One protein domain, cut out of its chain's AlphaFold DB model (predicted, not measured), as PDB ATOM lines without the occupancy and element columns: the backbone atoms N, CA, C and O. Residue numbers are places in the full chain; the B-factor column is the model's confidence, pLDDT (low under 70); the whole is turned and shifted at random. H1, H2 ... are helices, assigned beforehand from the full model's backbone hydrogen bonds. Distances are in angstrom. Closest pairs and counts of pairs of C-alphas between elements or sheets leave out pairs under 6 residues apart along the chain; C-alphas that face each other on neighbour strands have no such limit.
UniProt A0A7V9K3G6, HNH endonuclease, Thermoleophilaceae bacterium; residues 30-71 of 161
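AT A GLANCE: This is residues 30 to 71 of the 161 residues of the protein "HNH endonuclease" of Thermoleophilaceae bacterium (UniProt A0A7V9K3G6). Three short helices, H1, H2 and H3, are set at large angles to one another with their centres in a triangle; H1 and H2 meet, while H3 makes a looser third corner. After H3, residues 64 to 71 form a tail without a named element, and its end, Pro 71, is one of the two residues whose C-alphas lie farthest apart. The printed part has 42 residues, with three named helices in the order H1, H2, H3, no named strand, and the class all helix. It is compact, with a radius of gyration of the C-alphas of 9.0 A, and its rounded outline spans 21 by 19 by 19 A.

HOW THE PARTS SIT: H1, residues 31 to 39, touches H2, residues 44 to 51, with the C-alphas of Tyr 38 and Cys 47 closest at 6.7 A. Their lines stand at a steep tilt of 47 degrees, and they run opposite ways. H3, residues 55 to 63, is close to but not clearly touching H2; their closest C-alphas, those of Gln 48 and Asn 55, are 8.0 A apart, and their lines are about perpendicular at 75 degrees. H3 is also close to but not clearly touching H1, with the C-alphas of Trp 31 and Ala 61 closest at 7.7 A and the lines about perpendicular at 83 degrees. In H1, H2 and H3 every O i to N i+4 pair is within hydrogen-bond range.

IN THESE COORDINATES: H1 begins at C-alpha 31, (33.810, -24.392, 19.926), and measures 11.9 A from first to last C-alpha. H2 measures 10.2 A and begins at C-alpha 44, (33.129, -24.587, 7.556). H3 measures 12.1 A and ends at C-alpha 63, (32.521, -12.259, 16.373).

THE WHOLE: The two C-alphas farthest apart, those of Gly 52 and Pro 71, are 23.1 A apart. The printed part has no cut, and the links H1 to H2 and H2 to H3 are tight. The mean pLDDT of the printed part is 93.0, and no printed residue is under 70.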
ATOM      1  N   ASP A  30      30.632 -27.183  21.419       90.69
ATOM      2  CA  ASP A  30      32.025 -27.159  21.842       90.69
ATOM      3  C   ASP A  30      32.840 -26.475  20.740       90.69
ATOM      4  O   ASP A  30      33.163 -27.055  19.705       90.69
ATOM      5  N   TRP A  31      33.088 -25.179  20.921       92.75
ATOM      6  CA  TRP A  31      33.810 -24.392  19.926       92.75
ATOM      7  C   TRP A  31      35.293 -24.754  19.852       92.75
ATOM      8  O   TRP A  31      35.892 -24.538  18.804       92.75
ATOM      9  N   THR A  32      35.861 -25.344  20.905       93.38
ATOM     10  CA  THR A  32      37.252 -25.804  20.915       93.38
ATOM     11  C   THR A  32      37.402 -27.045  20.042       93.38
ATOM     12  O   THR A  32      38.294 -27.093  19.197       93.38
ATOM     13  N   GLU A  33      36.484 -28.006  20.162       94.50
ATOM     14  CA  GLU A  33      36.449 -29.178  19.278       94.50
ATOM     15  C   GLU A  33      36.196 -28.775  17.815       94.50
ATOM     16  O   GLU A  33      36.873 -29.242  16.895       94.50
ATOM     17  N   ILE A  34      35.250 -27.854  17.593       95.19
ATOM     18  CA  ILE A  34      34.946 -27.338  16.251       95.19
ATOM     19  C   ILE A  34      36.158 -26.617  15.648       95.19
ATOM     20  O   ILE A  34      36.417 -26.785  14.454       95.19
ATOM     21  N   GLN A  35      36.898 -25.833  16.444       95.00
ATOM     22  CA  GLN A  35      38.123 -25.161  16.006       95.00
ATOM     23  C   GLN A  35      39.191 -26.184  15.609       95.00
ATOM     24  O   GLN A  35      39.719 -26.092  14.507       95.00
ATOM     25  N   ALA A  36      39.444 -27.207  16.432       95.44
ATOM     26  CA  ALA A  36      40.432 -28.245  16.125       95.44
ATOM     27  C   ALA A  36      40.111 -28.991  14.817       95.44
ATOM     28  O   ALA A  36      40.993 -29.218  13.988       95.44
ATOM     29  N   ALA A  37      38.837 -29.325  14.586       94.31
ATOM     30  CA  ALA A  37      38.404 -29.927  13.326       94.31
ATOM     31  C   ALA A  37      38.553 -28.963  12.136       94.31
ATOM     32  O   ALA A  37      38.938 -29.365  11.041       94.31
ATOM     33  N   TYR A  38      38.254 -27.679  12.326       95.06
ATOM     34  CA  TYR A  38      38.452 -26.675  11.286       95.06
ATOM     35  C   TYR A  38      39.938 -26.513  10.927       95.06
ATOM     36  O   TYR A  38      40.275 -26.480   9.740       95.06
ATOM     37  N   ASP A  39      40.817 -26.473  11.926       93.56
ATOM     38  CA  ASP A  39      42.266 -26.317  11.768       93.56
ATOM     39  C   ASP A  39      42.923 -27.544  11.132       93.56
ATOM     40  O   ASP A  39      43.890 -27.400  10.387       93.56
ATOM     41  N   SER A  40      42.331 -28.734  11.285       93.31
ATOM     42  CA  SER A  40      42.763 -29.945  10.574       93.31
ATOM     43  C   SER A  40      42.432 -29.938   9.069       93.31
ATOM     44  O   SER A  40      42.563 -30.961   8.399       93.31
ATOM     45  N   GLY A  41      41.944 -28.816   8.529       91.62
ATOM     46  CA  GLY A  41      41.670 -28.630   7.105       91.62
ATOM     47  C   GLY A  41      40.211 -28.831   6.694       91.62
ATOM     48  O   GLY A  41      39.897 -28.704   5.507       91.62
ATOM     49  N   LEU A  42      39.284 -29.096   7.626       92.12
ATOM     50  CA  LEU A  42      37.866 -29.124   7.270       92.12
ATOM     51  C   LEU A  42      37.394 -27.727   6.835       92.12
ATOM     52  O   LEU A  42      37.814 -26.682   7.346       92.12
ATOM     53  N   SER A  43      36.494 -27.697   5.852       93.50
ATOM     54  CA  SER A  43      35.763 -26.480   5.509       93.50
ATOM     55  C   SER A  43      34.699 -26.199   6.570       93.50
ATOM     56  O   SER A  43      34.235 -27.113   7.253       93.50
ATOM     57  N   VAL A  44      34.248 -24.943   6.665       93.50
ATOM     58  CA  VAL A  44      33.129 -24.587   7.556       93.50
ATOM     59  C   VAL A  44      31.902 -25.448   7.243       93.50
ATOM     60  O   VAL A  44      31.273 -25.939   8.168       93.50
ATOM     61  N   ALA A  45      31.622 -25.721   5.964       94.56
ATOM     62  CA  ALA A  45      30.521 -26.590   5.546       94.56
ATOM     63  C   ALA A  45      30.645 -28.025   6.095       94.56
ATOM     64  O   ALA A  45      29.679 -28.556   6.634       94.56
ATOM     65  N   LYS A  46      31.844 -28.628   6.046       95.44
ATOM     66  CA  LYS A  46      32.078 -29.956   6.641       95.44
ATOM     67  C   LYS A  46      31.940 -29.929   8.165       95.44
ATOM     68  O   LYS A  46      31.401 -30.860   8.756       95.44
ATOM     69  N   CYS A  47      32.374 -28.848   8.817       95.12
ATOM     70  CA  CYS A  47      32.145 -28.672  10.252       95.12
ATOM     71  C   CYS A  47      30.647 -28.502  10.573       95.12
ATOM     72  O   CYS A  47      30.172 -29.039  11.569       95.12
ATOM     73  N   GLN A  48      29.876 -27.812   9.733       94.88
ATOM     74  CA  GLN A  48      28.426 -27.683   9.905       94.88
ATOM     75  C   GLN A  48      27.718 -29.028   9.810       94.88
ATOM     76  O   GLN A  48      26.855 -29.306  10.636       94.88
ATOM     77  N   GLU A  49      28.098 -29.858   8.842       93.50
ATOM     78  CA  GLU A  49      27.568 -31.212   8.683       93.50
ATOM     79  C   GLU A  49      27.893 -32.084   9.903       93.50
ATOM     80  O   GLU A  49      26.996 -32.680  10.497       93.50
ATOM     81  N   ARG A  50      29.156 -32.078  10.348       93.06
ATOM     82  CA  ARG A  50      29.621 -32.888  11.482       93.06
ATOM     83  C   ARG A  50      29.029 -32.453  12.825       93.06
ATOM     84  O   ARG A  50      28.625 -33.293  13.623       93.06
ATOM     85  N   PHE A  51      28.996 -31.151  13.100       91.56
ATOM     86  CA  PHE A  51      28.656 -30.609  14.422       91.56
ATOM     87  C   PHE A  51      27.256 -29.979  14.487       91.56
ATOM     88  O   PHE A  51      26.786 -29.608  15.568       91.56
ATOM     89  N   GLY A  52      26.555 -29.871  13.355       89.81
ATOM     90  CA  GLY A  52      25.162 -29.432  13.253       89.81
ATOM     91  C   GLY A  52      24.915 -27.989  13.694       89.81
ATOM     92  O   GLY A  52      23.952 -27.738  14.423       89.81
ATOM     93  N   PHE A  53      25.781 -27.048  13.299       90.56
ATOM     94  CA  PHE A  53      25.599 -25.608  13.532       90.56
ATOM     95  C   PHE A  53      25.274 -24.843  12.244       90.56
ATOM     96  O   PHE A  53      25.583 -25.282  11.143       90.56
ATOM     97  N   SER A  54      24.656 -23.667  12.372       91.44
ATOM     98  CA  SER A  54      24.339 -22.795  11.233       91.44
ATOM     99  C   SER A  54      25.441 -21.766  10.959       91.44
ATOM    100  O   SER A  54      26.249 -21.455  11.834       91.44
ATOM    101  N   ASN A  55      25.435 -21.147   9.773       92.94
ATOM    102  CA  ASN A  55      26.327 -20.014   9.465       92.94
ATOM    103  C   ASN A  55      26.169 -18.861  10.466       92.94
ATOM    104  O   ASN A  55      27.150 -18.226  10.841       92.94
ATOM    105  N   ALA A  56      24.950 -18.614  10.953       91.25
ATOM    106  CA  ALA A  56      24.709 -17.601  11.975       91.25
ATOM    107  C   ALA A  56      25.415 -17.941  13.300       91.25
ATOM    108  O   ALA A  56      25.975 -17.052  13.940       91.25
ATOM    109  N   ALA A  57      25.433 -19.220  13.692       91.81
ATOM    110  CA  ALA A  57      26.160 -19.670  14.877       91.81
ATOM    111  C   ALA A  57      27.680 -19.528  14.697       91.81
ATOM    112  O   ALA A  57      28.338 -19.010  15.597       91.81
ATOM    113  N   TRP A  58      28.215 -19.907  13.530       94.00
ATOM    114  CA  TRP A  58      29.630 -19.720  13.185       94.00
ATOM    115  C   TRP A  58      30.039 -18.245  13.222       94.00
ATOM    116  O   TRP A  58      30.951 -17.875  13.953       94.00
ATOM    117  N   ASN A  59      29.317 -17.377  12.510       94.44
ATOM    118  CA  ASN A  59      29.602 -15.940  12.481       94.44
ATOM    119  C   ASN A  59      29.505 -15.316  13.880       94.44
ATOM    120  O   ASN A  59      30.319 -14.469  14.245       94.44
ATOM    121  N   GLY A  60      28.536 -15.760  14.687       93.44
ATOM    122  CA  GLY A  60      28.426 -15.371  16.088       93.44
ATOM    123  C   GLY A  60      29.631 -15.816  16.921       93.44
ATOM    124  O   GLY A  60      30.101 -15.040  17.747       93.44
ATOM    125  N   ALA A  61      30.148 -17.028  16.693       93.50
ATOM    126  CA  ALA A  61      31.338 -17.562  17.352       93.50
ATOM    127  C   ALA A  61      32.622 -16.824  16.948       93.50
ATOM    128  O   ALA A  61      33.405 -16.477  17.830       93.50
ATOM    129  N   VAL A  62      32.784 -16.500  15.661       94.56
ATOM    130  CA  VAL A  62      33.880 -15.658  15.155       94.56
ATOM    131  C   VAL A  62      33.839 -14.283  15.822       94.56
ATOM    132  O   VAL A  62      34.828 -13.837  16.394       94.56
ATOM    133  N   LYS A  63      32.673 -13.618  15.822       94.44
ATOM    134  CA  LYS A  63      32.521 -12.259  16.373       94.44
ATOM    135  C   LYS A  63      32.879 -12.165  17.860       94.44
ATOM    136  O   LYS A  63      33.353 -11.126  18.305       94.44
ATOM    137  N   ARG A  64      32.634 -13.227  18.629       93.25
ATOM    138  CA  ARG A  64      32.956 -13.301  20.066       93.25
ATOM    139  C   ARG A  64      34.321 -13.934  20.366       93.25
ATOM    140  O   ARG A  64      34.591 -14.201  21.530       93.25
ATOM    141  N   GLY A  65      35.130 -14.228  19.346       92.62
ATOM    142  CA  GLY A  65      36.470 -14.804  19.500       92.62
ATOM    143  C   GLY A  65      36.505 -16.264  19.962       92.62
ATOM    144  O   GLY A  65      37.534 -16.725  20.435       92.62
ATOM    145  N   ALA A  66      35.396 -16.999  19.853       92.06
ATOM    146  CA  ALA A  66      35.353 -18.414  20.234       92.06
ATOM    147  C   ALA A  66      35.896 -19.352  19.150       92.06
ATOM    148  O   ALA A  66      36.187 -20.504  19.444       92.06
ATOM    149  N   VAL A  67      35.986 -18.863  17.912       94.56
ATOM    150  CA  VAL A  67      36.685 -19.518  16.805       94.56
ATOM    151  C   VAL A  67      37.472 -18.471  16.022       94.56
ATOM    152  O   VAL A  67      37.022 -17.332  15.867       94.56
ATOM    153  N   ILE A  68      38.632 -18.864  15.514       93.62
ATOM    154  CA  ILE A  68      39.513 -18.061  14.675       93.62
ATOM    155  C   ILE A  68      39.386 -18.601  13.244       93.62
ATOM    156  O   ILE A  68      39.817 -19.724  12.965       93.62
ATOM    157  N   PRO A  69      38.759 -17.854  12.317       92.69
ATOM    158  CA  PRO A  69      38.645 -18.290  10.933       92.69
ATOM    159  C   PRO A  69      39.998 -18.180  10.219       92.69
ATOM    160  O   PRO A  69      40.805 -17.300  10.525       92.69
ATOM    161  N   ARG A  70      40.216 -19.015   9.196       89.50
ATOM    162  CA  ARG A  70      41.357 -18.854   8.288       89.50
ATOM    163  C   ARG A  70      41.285 -17.494   7.582       89.50
ATOM    164  O   ARG A  70      40.177 -17.000   7.322       89.50
ATOM    165  N   PRO A  71      42.439 -16.908   7.214       81.69
ATOM    166  CA  PRO A  71      42.475 -15.691   6.419       81.69
ATOM    167  C   PRO A  71      41.632 -15.849   5.150       81.69
ATOM    168  O   PRO A  71      41.779 -16.815   4.407       81.69
TER     169      PRO A  71